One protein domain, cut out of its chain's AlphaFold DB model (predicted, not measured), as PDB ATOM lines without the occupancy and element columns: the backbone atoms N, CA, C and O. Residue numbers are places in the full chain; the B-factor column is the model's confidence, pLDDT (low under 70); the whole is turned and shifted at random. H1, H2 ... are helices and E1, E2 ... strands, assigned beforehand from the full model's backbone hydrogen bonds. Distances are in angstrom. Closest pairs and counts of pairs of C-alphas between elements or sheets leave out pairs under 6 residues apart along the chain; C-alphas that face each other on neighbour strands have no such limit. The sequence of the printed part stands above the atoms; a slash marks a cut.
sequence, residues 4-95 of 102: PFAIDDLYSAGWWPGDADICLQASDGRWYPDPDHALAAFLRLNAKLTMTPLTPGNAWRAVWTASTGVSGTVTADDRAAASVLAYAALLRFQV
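What this domain is: This is residues 4 to 95 of the 102 residues of an uncharacterized protein of Planctomycetes bacterium (UniProt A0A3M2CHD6). One long helix, H3, forms the core: the antiparallel sheet E3 E4 E5 covers one side of it and leaves its own other face bare, while H1 packs on the opposite side of H3. H2 packs beside H3, and the small hairpin of E1 and E2 lies near H1, away from the large sheet. The printed part has 92 residues, with three named helices and five named strands in the order H1 E1 E2 H2 E3 E4 E5 H3; the class is mixed, helices and strands. It is compact, with a radius of gyration of the C-alphas of 12.5 A and spans of 35 by 34 by 20 A.

How they stand to each other: Start at H1, residues 4 to 12: it touches residues 81 to 88 of H3, residues 79 to 94, closest at the C-alphas of Leu 10 and Ala 88, 4.5 A, the same way at a shallow tilt of 14 degrees. Next, E1, residues 23 to 25, and E2, residues 31 to 33, form an antiparallel hairpin, N 24 to O 32 being 2.8 A. H2, residues 35 to 44, touches H3, closest at the C-alphas of Pro 35 and Ser 83, 5.6 A. Then E3, residues 47 to 53, E4, residues 60 to 66, and E5, residues 71 to 76, make a meander, each strand the antiparallel neighbour of the one before; look for N 50 and O 63 at 2.8 A and N 62 and O 74 at 2.9 A. H3 lies over E4 and E5, 8.2 A high over the sheet; H2, on the same face, is over none, and the two helices and the sheet make two layers. Every O i to N i+4 pair is within hydrogen-bond range in H1 and H3, and 5 of 6 in H2.

Where its parts are: Find C-alpha 4 at (76.449, 76.699, 115.540), where H1 begins. E3 and E4 each run 19.9 A, and H3 runs 22.7 A to C-alpha 94 at (88.874, 95.666, 118.757).

The domain as a whole: The farthest C-alphas, Asp 19 and Pro 56, are 38.8 A apart. The printed part has no cut and no long link; pLDDT is under 70 at residues 19 to 20, 57 and 95.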
ATOM      1  N   PRO A   4      77.561  75.949 114.954       95.44
ATOM      2  CA  PRO A   4      76.449  76.699 115.540       95.44
ATOM      3  C   PRO A   4      76.831  77.494 116.792       95.44
ATOM      4  O   PRO A   4      76.496  78.677 116.877       95.44
ATOM      5  N   PHE A   5      77.572  76.880 117.720       95.00
ATOM      6  CA  PHE A   5      78.071  77.567 118.911       95.00
ATOM      7  C   PHE A   5      79.057  78.687 118.553       95.00
ATOM      8  O   PHE A   5      79.007  79.773 119.125       95.00
ATOM      9  N   ALA A   6      79.947  78.445 117.585       95.88
ATOM     10  CA  ALA A   6      80.884  79.463 117.115       95.88
ATOM     11  C   ALA A   6      80.159  80.697 116.549       95.88
ATOM     12  O   ALA A   6      80.591  81.824 116.782       95.88
ATOM     13  N   ILE A   7      79.045  80.496 115.842       95.88
ATOM     14  CA  ILE A   7      78.227  81.581 115.286       95.88
ATOM     15  C   ILE A   7      77.513  82.366 116.392       95.88
ATOM     16  O   ILE A   7      77.484  83.596 116.329       95.88
ATOM     17  N   ASP A   8      76.991  81.694 117.424       96.12
ATOM     18  CA  ASP A   8      76.439  82.381 118.605       96.12
ATOM     19  C   ASP A   8      77.493  83.282 119.258       96.12
ATOM     20  O   ASP A   8      77.237  84.455 119.550       96.12
ATOM     21  N   ASP A   9      78.706  82.751 119.432       94.94
ATOM     22  CA  ASP A   9      79.823  83.492 120.007       94.94
ATOM     23  C   ASP A   9      80.197  84.709 119.147       94.94
ATOM     24  O   ASP A   9      80.372  85.811 119.672       94.94
ATOM     25  N   LEU A  10      80.223  84.541 117.824       94.88
ATOM     26  CA  LEU A  10      80.492  85.603 116.857       94.88
ATOM     27  C   LEU A  10      79.462  86.739 116.927       94.88
ATOM     28  O   LEU A  10      79.845  87.910 116.979       94.88
ATOM     29  N   TYR A  11      78.169  86.418 116.971       95.19
ATOM     30  CA  TYR A  11      77.117  87.438 117.068       95.19
ATOM     31  C   TYR A  11      77.159  88.138 118.428       95.19
ATOM     32  O   TYR A  11      76.999  89.356 118.507       95.19
ATOM     33  N   SER A  12      77.469  87.403 119.502       94.69
ATOM     34  CA  SER A  12      77.668  87.997 120.831       94.69
ATOM     35  C   SER A  12      78.876  88.942 120.889       94.69
ATOM     36  O   SER A  12      78.885  89.884 121.679       94.69
ATOM     37  N   ALA A  13      79.887  88.720 120.039       92.69
ATOM     38  CA  ALA A  13      81.039  89.603 119.873       92.69
ATOM     39  C   ALA A  13      80.718  90.869 119.054       92.69
ATOM     40  O   ALA A  13      81.598  91.707 118.859       92.69
ATOM     41  N   GLY A  14      79.470  91.025 118.599       91.88
ATOM     42  CA  GLY A  14      78.980  92.204 117.886       91.88
ATOM     43  C   GLY A  14      79.145  92.142 116.369       91.88
ATOM     44  O   GLY A  14      78.935  93.155 115.704       91.88
ATOM     45  N   TRP A  15      79.518  90.988 115.812       92.75
ATOM     46  CA  TRP A  15      79.574  90.822 114.364       92.75
ATOM     47  C   TRP A  15      78.180  90.670 113.764       92.75
ATOM     48  O   TRP A  15      77.355  89.916 114.280       92.75
ATOM     49  N   TRP A  16      77.977  91.302 112.614       91.00
ATOM     50  CA  TRP A  16      76.821  91.101 111.751       91.00
ATOM     51  C   TRP A  16      77.287  91.122 110.293       91.00
ATOM     52  O   TRP A  16      78.210  91.879 109.985       91.00
ATOM     53  N   PRO A  17      76.679  90.318 109.402       89.25
ATOM     54  CA  PRO A  17      77.053  90.301 107.994       89.25
ATOM     55  C   PRO A  17      76.758  91.663 107.355       89.25
ATOM     56  O   PRO A  17      75.622  92.139 107.403       89.25
ATOM     57  N   GLY A  18      77.774  92.292 106.767       84.06
ATOM     58  CA  GLY A  18      77.624  93.485 105.940       84.06
ATOM     59  C   GLY A  18      77.504  93.154 104.451       84.06
ATOM     60  O   GLY A  18      77.930  92.095 103.996       84.06
ATOM     61  N   ASP A  19      76.999  94.106 103.663       64.94
ATOM     62  CA  ASP A  19      76.804  93.944 102.209       64.94
ATOM     63  C   ASP A  19      78.108  93.683 101.424       64.94
ATOM     64  O   ASP A  19      78.072  93.214 100.287       64.94
ATOM     65  N   ALA A  20      79.266  94.003 102.010       67.94
ATOM     66  CA  ALA A  20      80.588  93.839 101.398       67.94
ATOM     67  C   ALA A  20      81.367  92.616 101.920       67.94
ATOM     68  O   ALA A  20      82.505  92.393 101.494       67.94
ATOM     69  N   ASP A  21      80.789  91.843 102.841       78.44
ATOM     70  CA  ASP A  21      81.469  90.710 103.455       78.44
ATOM     71  C   ASP A  21      81.317  89.443 102.609       78.44
ATOM     72  O   ASP A  21      80.254  89.126 102.075       78.44
ATOM     73  N   ILE A  22      82.403  88.675 102.508       86.94
ATOM     74  CA  ILE A  22      82.349  87.331 101.934       86.94
ATOM     75  C   ILE A  22      81.894  86.395 103.053       86.94
ATOM     76  O   ILE A  22      82.686  86.004 103.915       86.94
ATOM     77  N   CYS A  23      80.599  86.079 103.059       92.38
ATOM     78  CA  CYS A  23      79.969  85.231 104.063       92.38
ATOM     79  C   CYS A  23      79.555  83.870 103.499       92.38
ATOM     80  O   CYS A  23      79.219  83.718 102.326       92.38
ATOM     81  N   LEU A  24      79.524  82.887 104.390       93.62
ATOM     82  CA  LEU A  24      78.942  81.571 104.187       93.62
ATOM     83  C   LEU A  24      77.687  81.441 105.050       93.62
ATOM     84  O   LEU A  24      77.564  82.097 106.088       93.62
ATOM     85  N   GLN A  25      76.756  80.591 104.622       94.75
ATOM     86  CA  GLN A  25      75.540  80.300 105.372       94.75
ATOM     87  C   GLN A  25      75.642  78.917 106.020       94.75
ATOM     88  O   GLN A  25      75.961  77.931 105.355       94.75
ATOM     89  N   ALA A  26      75.376  78.846 107.321       94.12
ATOM     90  CA  ALA A  26      75.248  77.594 108.049       94.12
ATOM     91  C   ALA A  26      73.917  76.900 107.719       94.12
ATOM     92  O   ALA A  26      72.990  77.503 107.175       94.12
ATOM     93  N   SER A  27      73.801  75.618 108.070       92.88
ATOM     94  CA  SER A  27      72.599  74.811 107.808       92.88
ATOM     95  C   SER A  27      71.340  75.316 108.519       92.88
ATOM     96  O   SER A  27      70.232  75.007 108.089       92.88
ATOM     97  N   ASP A  28      71.501  76.101 109.585       92.50
ATOM     98  CA  ASP A  28      70.419  76.759 110.321       92.50
ATOM     99  C   ASP A  28      70.029  78.133 109.742       92.50
ATOM    100  O   ASP A  28      69.163  78.818 110.287       92.50
ATOM    101  N   GLY A  29      70.650  78.536 108.628       93.81
ATOM    102  CA  GLY A  29      70.368  79.780 107.918       93.81
ATOM    103  C   GLY A  29      71.158  80.993 108.409       93.81
ATOM    104  O   GLY A  29      71.051  82.058 107.792       93.81
ATOM    105  N   ARG A  30      71.966  80.869 109.470       94.62
ATOM    106  CA  ARG A  30      72.795  81.974 109.971       94.62
ATOM    107  C   ARG A  30      74.040  82.177 109.121       94.62
ATOM    108  O   ARG A  30      74.615  81.231 108.589       94.62
ATOM    109  N   TRP A  31      74.467  83.426 109.016       95.62
ATOM    110  CA  TRP A  31      75.653  83.811 108.255       95.62
ATOM    111  C   TRP A  31      76.889  83.864 109.143       95.62
ATOM    112  O   TRP A  31      76.804  84.264 110.304       95.62
ATOM    113  N   TYR A  32      78.037  83.512 108.581       94.56
ATOM    114  CA  TYR A  32      79.343  83.638 109.216       94.56
ATOM    115  C   TYR A  32      80.395  84.009 108.160       94.56
ATOM    116  O   TYR A  32      80.185  83.737 106.976       94.56
ATOM    117  N   PRO A  33      81.504  84.666 108.530       92.94
ATOM    118  CA  PRO A  33      82.529  85.041 107.570       92.94
ATOM    119  C   PRO A  33      83.205  83.795 107.007       92.94
ATOM    120  O   PRO A  33      83.441  82.817 107.721       92.94
ATOM    121  N   ASP A  34      83.563  83.858 105.729       91.06
ATOM    122  CA  ASP A  34      84.442  82.860 105.141       91.06
ATOM    123  C   ASP A  34      85.756  82.758 105.955       91.06
ATOM    124  O   ASP A  34      86.300  83.790 106.373       91.06
ATOM    125  N   PRO A  35      86.287  81.544 106.210       87.50
ATOM    126  CA  PRO A  35      87.497  81.372 107.007       87.50
ATOM    127  C   PRO A  35      88.688  82.192 106.506       87.50
ATOM    128  O   PRO A  35      89.426  82.747 107.320       87.50
ATOM    129  N   ASP A  36      88.886  82.311 105.193       86.94
ATOM    130  CA  ASP A  36      90.011  83.070 104.645       86.94
ATOM    131  C   ASP A  36      89.790  84.584 104.825       86.94
ATOM    132  O   ASP A  36      90.742  85.330 105.080       86.94
ATOM    133  N   HIS A  37      88.531  85.040 104.816       85.19
ATOM    134  CA  HIS A  37      88.181  86.414 105.182       85.19
ATOM    135  C   HIS A  37      88.448  86.704 106.669       85.19
ATOM    136  O   HIS A  37      89.051  87.728 107.005       85.19
ATOM    137  N   ALA A  38      88.078  85.780 107.563       85.44
ATOM    138  CA  ALA A  38      88.399  85.873 108.987       85.44
ATOM    139  C   ALA A  38      89.921  85.967 109.210       85.44
ATOM    140  O   ALA A  38      90.384  86.810 109.979       85.44
ATOM    141  N   LEU A  39      90.715  85.172 108.482       85.62
ATOM    142  CA  LEU A  39      92.181  85.244 108.503       85.62
ATOM    143  C   LEU A  39      92.706  86.616 108.043       85.62
ATOM    144  O   LEU A  39      93.620  87.166 108.664       85.62
ATOM    145  N   ALA A  40      92.130  87.194 106.987       87.00
ATOM    146  CA  ALA A  40      92.538  88.502 106.478       87.00
ATOM    147  C   ALA A  40      92.336  89.630 107.508       87.00
ATOM    148  O   ALA A  40      93.124  90.580 107.542       87.00
ATOM    149  N   ALA A  41      91.334  89.520 108.387       86.12
ATOM    150  CA  ALA A  41      91.113  90.488 109.458       86.12
ATOM    151  C   ALA A  41      92.264  90.519 110.480       86.12
ATOM    152  O   ALA A  41      92.657  91.598 110.923       86.12
ATOM    153  N   PHE A  42      92.873  89.368 110.794       87.81
ATOM    154  CA  PHE A  42      94.061  89.315 111.655       87.81
ATOM    155  C   PHE A  42      95.259  90.025 111.016       87.81
ATOM    156  O   PHE A  42      95.954  90.786 111.691       87.81
ATOM    157  N   LEU A  43      95.467  89.850 109.707       86.62
ATOM    158  CA  LEU A  43      96.564  90.505 108.987       86.62
ATOM    159  C   LEU A  43      96.441  92.035 109.011       86.62
ATOM    160  O   LEU A  43      97.443  92.723 109.199       86.62
ATOM    161  N   ARG A  44      95.218  92.573 108.895       84.81
ATOM    162  CA  ARG A  44      94.960  94.023 109.000       84.81
ATOM    163  C   ARG A  44      95.355  94.604 110.360       84.81
ATOM    164  O   ARG A  44      95.651  95.790 110.443       84.81
ATOM    165  N   LEU A  45      95.394  93.779 111.404       82.00
ATOM    166  CA  LEU A  45      95.791  94.167 112.761       82.00
ATOM    167  C   LEU A  45      97.235  93.806 113.096       82.00
ATOM    168  O   LEU A  45      97.612  93.816 114.269       82.00
ATOM    169  N   ASN A  46      98.039  93.466 112.085       87.06
ATOM    170  CA  ASN A  46      99.404  92.990 112.277       87.06
ATOM    171  C   ASN A  46      99.462  91.799 113.261       87.06
ATOM    172  O   ASN A  46     100.362  91.684 114.095       87.06
ATOM    173  N   ALA A  47      98.447  90.931 113.189       88.31
ATOM    174  CA  ALA A  47      98.340  89.712 113.968       88.31
ATOM    175  C   ALA A  47      98.560  88.484 113.083       88.31
ATOM    176  O   ALA A  47      98.128  88.420 111.931       88.31
ATOM    177  N   LYS A  48      99.231  87.481 113.646       89.50
ATOM    178  CA  LYS A  48      99.480  86.198 112.993       89.50
ATOM    179  C   LYS A  48      98.502  85.169 113.540       89.50
ATOM    180  O   LYS A  48      98.625  84.807 114.704       89.50
ATOM    181  N   LEU A  49      97.593  84.676 112.702       91.38
ATOM    182  CA  LEU A  49      96.726  83.531 112.997       91.38
ATOM    183  C   LEU A  49      97.308  82.262 112.354       91.38
ATOM    184  O   LEU A  49      97.698  82.269 111.190       91.38
ATOM    185  N   THR A  50      97.381  81.173 113.114       93.88
ATOM    186  CA  THR A  50      97.819  79.848 112.653       93.88
ATOM    187  C   THR A  50      96.717  78.832 112.921       93.88
ATOM    188  O   THR A  50      96.236  78.726 114.049       93.88
ATOM    189  N   MET A  51      96.337  78.083 111.886       93.69
ATOM    190  CA  MET A  51      95.328  77.025 111.946       93.69
ATOM    191  C   MET A  51      96.018  75.666 111.829       93.69
ATOM    192  O   MET A  51      96.667  75.398 110.819       93.69
ATOM    193  N   THR A  52      95.860  74.808 112.833       95.00
ATOM    194  CA  THR A  52      96.516  73.496 112.890       95.00
ATOM    195  C   THR A  52      95.477  72.396 113.111       95.00
ATOM    196  O   THR A  52      94.772  72.445 114.123       95.00
ATOM    197  N   PRO A  53      95.373  71.388 112.225       93.94
ATOM    198  CA  PRO A  53      94.542  70.216 112.488       93.94
ATOM    199  C   PRO A  53      95.134  69.401 113.647       93.94
ATOM    200  O   PRO A  53      96.350  69.208 113.724       93.94
ATOM    201  N   LEU A  54      94.288  68.933 114.563       92.31
ATOM    202  CA  LEU A  54      94.695  68.120 115.709       92.31
ATOM    203  C   LEU A  54      94.445  66.640 115.423       92.31
ATOM    204  O   LEU A  54      93.312  66.233 115.189       92.31
ATOM    205  N   THR A  55      95.497  65.825 115.498       85.25
ATOM    206  CA  THR A  55      95.409  64.367 115.361       85.25
ATOM    207  C   THR A  55      95.540  63.661 116.718       85.25
ATOM    208  O   THR A  55      96.317  64.112 117.563       85.25
ATOM    209  N   PRO A  56      94.833  62.532 116.937       73.25
ATOM    210  CA  PRO A  56      93.772  61.957 116.102       73.25
ATOM    211  C   PRO A  56      92.436  62.696 116.303       73.25
ATOM    212  O   PRO A  56      91.969  62.848 117.428       73.25
ATOM    213  N   GLY A  57      91.812  63.153 115.220       67.00
ATOM    214  CA  GLY A  57      90.538  63.868 115.271       67.00
ATOM    215  C   GLY A  57      90.329  64.766 114.056       67.00
ATOM    216  O   GLY A  57      91.272  65.080 113.337       67.00
ATOM    217  N   ASN A  58      89.082  65.181 113.829       82.56
ATOM    218  CA  ASN A  58      88.749  66.202 112.828       82.56
ATOM    219  C   ASN A  58      88.825  67.627 113.401       82.56
ATOM    220  O   ASN A  58      88.484  68.584 112.715       82.56
ATOM    221  N   ALA A  59      89.293  67.768 114.644       92.94
ATOM    222  CA  ALA A  59      89.361  69.040 115.339       92.94
ATOM    223  C   ALA A  59      90.472  69.946 114.792       92.94
ATOM    224  O   ALA A  59      91.513  69.497 114.306       92.94
ATOM    225  N   TRP A  60      90.270  71.247 114.946       95.56
ATOM    226  CA  TRP A  60      91.195  72.290 114.532       95.56
ATOM    227  C   TRP A  60      91.527  73.202 115.699       95.56
ATOM    228  O   TRP A  60      90.647  73.614 116.453       95.56
ATOM    229  N   ARG A  61      92.806  73.555 115.820       95.81
ATOM    230  CA  ARG A  61      93.292  74.581 116.739       95.81
ATOM    231  C   ARG A  61      93.611  75.851 115.971       95.81
ATOM    232  O   ARG A  61      94.380  75.814 115.014       95.81
ATOM    233  N   ALA A  62      93.074  76.964 116.439       95.56
ATOM    234  CA  ALA A  62      93.415  78.295 115.966       95.56
ATOM    235  C   ALA A  62      94.240  78.996 117.048       95.56
ATOM    236  O   ALA A  62      93.799  79.073 118.192       95.56
ATOM    237  N   VAL A  63      95.430  79.485 116.707       95.31
ATOM    238  CA  VAL A  63      96.324  80.215 117.623       95.31
ATOM    239  C   VAL A  63      96.683  81.546 116.996       95.31
ATOM    240  O   VAL A  63      97.115  81.569 115.843       95.31
ATOM    241  N   TRP A  64      96.562  82.640 117.743       93.94
ATOM    242  CA  TRP A  64      96.965  83.952 117.255       93.94
ATOM    243  C   TRP A  64      97.834  84.732 118.225       93.94
ATOM    244  O   TRP A  64      97.759  84.579 119.445       93.94
ATOM    245  N   THR A  65      98.634  85.621 117.646       91.19
ATOM    246  CA  THR A  65      99.418  86.623 118.366       91.19
ATOM    247  C   THR A  65      99.367  87.933 117.587       91.19
ATOM    248  O   THR A  65      99.753  87.975 116.419       91.19
ATOM    249  N   ALA A  66      98.882  88.992 118.224       85.25
ATOM    250  CA  ALA A  66      98.868  90.354 117.712       85.25
ATOM    251  C   ALA A  66     100.073  91.141 118.234       85.25
ATOM    252  O   ALA A  66     100.546  90.907 119.349       85.25
ATOM    253  N   SER A  67     100.544  92.126 117.465       78.56
ATOM    254  CA  SER A  67     101.638  93.010 117.898       78.56
ATOM    255  C   SER A  67     101.292  93.865 119.121       78.56
ATOM    256  O   SER A  67     102.187  94.368 119.787       78.56
ATOM    257  N   THR A  68     100.004  94.000 119.444       77.50
ATOM    258  CA  THR A  68      99.513  94.625 120.682       77.50
ATOM    259  C   THR A  68      99.776  93.778 121.935       77.50
ATOM    260  O   THR A  68      99.438  94.200 123.035       77.50
ATOM    261  N   GLY A  69     100.348  92.576 121.788       76.69
ATOM    262  CA  GLY A  69     100.557  91.610 122.871       76.69
ATOM    263  C   GLY A  69      99.347  90.710 123.130       76.69
ATOM    264  O   GLY A  69      99.451  89.736 123.874       76.69
ATOM    265  N   VAL A  70      98.210  90.982 122.481       80.62
ATOM    266  CA  VAL A  70      97.016  90.140 122.557       80.62
ATOM    267  C   VAL A  70      97.280  88.824 121.833       80.62
ATOM    268  O   VAL A  70      97.558  88.796 120.637       80.62
ATOM    269  N   SER A  71      97.167  87.716 122.551       90.25
ATOM    270  CA  SER A  71      97.288  86.377 121.985       90.25
ATOM    271  C   SER A  71      96.191  85.479 122.525       90.25
ATOM    272  O   SER A  71      95.610  85.749 123.576       90.25
ATOM    273  N   GLY A  72      95.881  84.424 121.786       92.81
ATOM    274  CA  GLY A  72      94.855  83.487 122.197       92.81
ATOM    275  C   GLY A  72      94.912  82.185 121.426       92.81
ATOM    276  O   GLY A  72      95.643  82.031 120.445       92.81
ATOM    277  N   THR A  73      94.150  81.223 121.927       95.44
ATOM    278  CA  THR A  73      93.991  79.912 121.315       95.44
ATOM    279  C   THR A  73      92.554  79.451 121.483       95.44
ATOM    280  O   THR A  73      91.982  79.575 122.562       95.44
ATOM    281  N   VAL A  74      91.992  78.861 120.434       95.31
ATOM    282  CA  VAL A  74      90.711  78.146 120.485       95.31
ATOM    283  C   VAL A  74      90.853  76.798 119.796       95.31
ATOM    284  O   VAL A  74      91.779  76.564 119.014       95.31
ATOM    285  N   THR A  75      89.974  75.861 120.126       95.62
ATOM    286  CA  THR A  75      89.901  74.557 119.465       95.62
ATOM    287  C   THR A  75      88.443  74.232 119.192       95.62
ATOM    288  O   THR A  75      87.600  74.412 120.069       95.62
ATOM    289  N   ALA A  76      88.157  73.777 117.979       95.25
ATOM    290  CA  ALA A  76      86.812  73.457 117.524       95.25
ATOM    291  C   ALA A  76      86.809  72.167 116.703       95.25
ATOM    292  O   ALA A  76      87.869  71.642 116.360       95.25
ATOM    293  N   ASP A  77      85.618  71.662 116.397       94.31
ATOM    294  CA  ASP A  77      85.434  70.337 115.795       94.31
ATOM    295  C   ASP A  77      85.685  70.339 114.280       94.31
ATOM    296  O   ASP A  77      85.871  69.280 113.687       94.31
ATOM    297  N   ASP A  78      85.754  71.527 113.672       93.06
ATOM    298  CA  ASP A  78      86.131  71.750 112.282       93.06
ATOM    299  C   ASP A  78      86.869  73.096 112.099       93.06
ATOM    300  O   ASP A  78      86.977  73.924 113.015       93.06
ATOM    301  N   ARG A  79      87.408  73.314 110.890       93.00
ATOM    302  CA  ARG A  79      88.176  74.523 110.548       93.00
ATOM    303  C   ARG A  79      87.319  75.790 110.587       93.00
ATOM    304  O   ARG A  79      87.835  76.836 110.981       93.00
ATOM    305  N   ALA A  80      86.056  75.709 110.170       93.75
ATOM    306  CA  ALA A  80      85.164  76.860 110.092       93.75
ATOM    307  C   ALA A  80      84.833  77.367 111.499       93.75
ATOM    308  O   ALA A  80      85.107  78.526 111.804       93.75
ATOM    309  N   ALA A  81      84.390  76.482 112.390       95.00
ATOM    310  CA  ALA A  81      84.111  76.788 113.786       95.00
ATOM    311  C   ALA A  81      85.338  77.389 114.492       95.00
ATOM    312  O   ALA A  81      85.230  78.413 115.166       95.00
ATOM    313  N   ALA A  82      86.531  76.821 114.277       95.62
ATOM    314  CA  ALA A  82      87.765  77.346 114.865       95.62
ATOM    315  C   ALA A  82      88.116  78.748 114.332       95.62
ATOM    316  O   ALA A  82      88.546  79.605 115.105       95.62
ATOM    317  N   SER A  83      87.915  79.001 113.032       94.44
ATOM    318  CA  SER A  83      88.155  80.321 112.433       94.44
ATOM    319  C   SER A  83      87.161  81.379 112.921       94.44
ATOM    320  O   SER A  83      87.570  82.492 113.251       94.44
ATOM    321  N   VAL A  84      85.885  81.009 113.052       95.12
ATOM    322  CA  VAL A  84      84.816  81.881 113.544       95.12
ATOM    323  C   VAL A  84      85.054  82.250 115.008       95.12
ATOM    324  O   VAL A  84      85.012  83.431 115.340       95.12
ATOM    325  N   LEU A  85      85.399  81.284 115.865       95.50
ATOM    326  CA  LEU A  85      85.734  81.543 117.271       95.50
ATOM    327  C   LEU A  85      86.965  82.446 117.421       95.50
ATOM    328  O   LEU A  85      86.975  83.352 118.255       95.50
ATOM    329  N   ALA A  86      88.007  82.228 116.612       94.44
ATOM    330  CA  ALA A  86      89.178  83.101 116.624       94.44
ATOM    331  C   ALA A  86      88.790  84.537 116.235       94.44
ATOM    332  O   ALA A  86      89.196  85.493 116.893       94.44
ATOM    333  N   TYR A  87      87.961  84.695 115.204       93.12
ATOM    334  CA  TYR A  87      87.502  86.005 114.762       93.12
ATOM    335  C   TYR A  87      86.581  86.694 115.780       93.12
ATOM    336  O   TYR A  87      86.769  87.874 116.067       93.12
ATOM    337  N   ALA A  88      85.668  85.958 116.413       93.75
ATOM    338  CA  ALA A  88      84.853  86.458 117.518       93.75
ATOM    339  C   ALA A  88      85.728  86.982 118.670       93.75
ATOM    340  O   ALA A  88      85.483  88.061 119.212       93.75
ATOM    341  N   ALA A  89      86.802  86.263 119.014       92.31
ATOM    342  CA  ALA A  89      87.773  86.734 119.995       92.31
ATOM    343  C   ALA A  89      88.472  88.026 119.536       92.31
ATOM    344  O   ALA A  89      88.600  88.954 120.330       92.31
ATOM    345  N   LEU A  90      88.868  88.121 118.262       88.88
ATOM    346  CA  LEU A  90      89.480  89.323 117.687       88.88
ATOM    347  C   LEU A  90      88.590  90.560 117.840       88.88
ATOM    348  O   LEU A  90      89.068  91.600 118.288       88.88
ATOM    349  N   LEU A  91      87.301  90.439 117.515       89.31
ATOM    350  CA  LEU A  91      86.341  91.541 117.594       89.31
ATOM    351  C   LEU A  91      86.229  92.097 119.014       89.31
ATOM    352  O   LEU A  91      86.252  93.312 119.204       89.31
ATOM    353  N   ARG A  92      86.225  91.225 120.027       87.50
ATOM    354  CA  ARG A  92      86.201  91.642 121.438       87.50
ATOM    355  C   ARG A  92      87.430  92.448 121.850       87.50
ATOM    356  O   ARG A  92      87.327  93.279 122.743       87.50
ATOM    357  N   PHE A  93      88.575  92.232 121.203       79.81
ATOM    358  CA  PHE A  93      89.772  93.044 121.429       79.81
ATOM    359  C   PHE A  93      89.765  94.362 120.646       79.81
ATOM    360  O   PHE A  93      90.488  95.285 121.013       79.81
ATOM    361  N   GLN A  94      88.987  94.452 119.566       70.25
ATOM    362  CA  GLN A  94      88.874  95.666 118.757       70.25
ATOM    363  C   GLN A  94      87.864  96.667 119.304       70.25
ATOM    364  O   GLN A  94      88.012  97.855 119.026       70.25
ATOM    365  N   VAL A  95      86.854  96.225 120.058       56.62
ATOM    366  CA  VAL A  95      85.938  97.136 120.749       56.62
ATOM    367  C   VAL A  95      86.700  97.755 121.925       56.62
ATOM    368  O   VAL A  95      86.995  97.042 122.887       56.62
TER     369      VAL A  95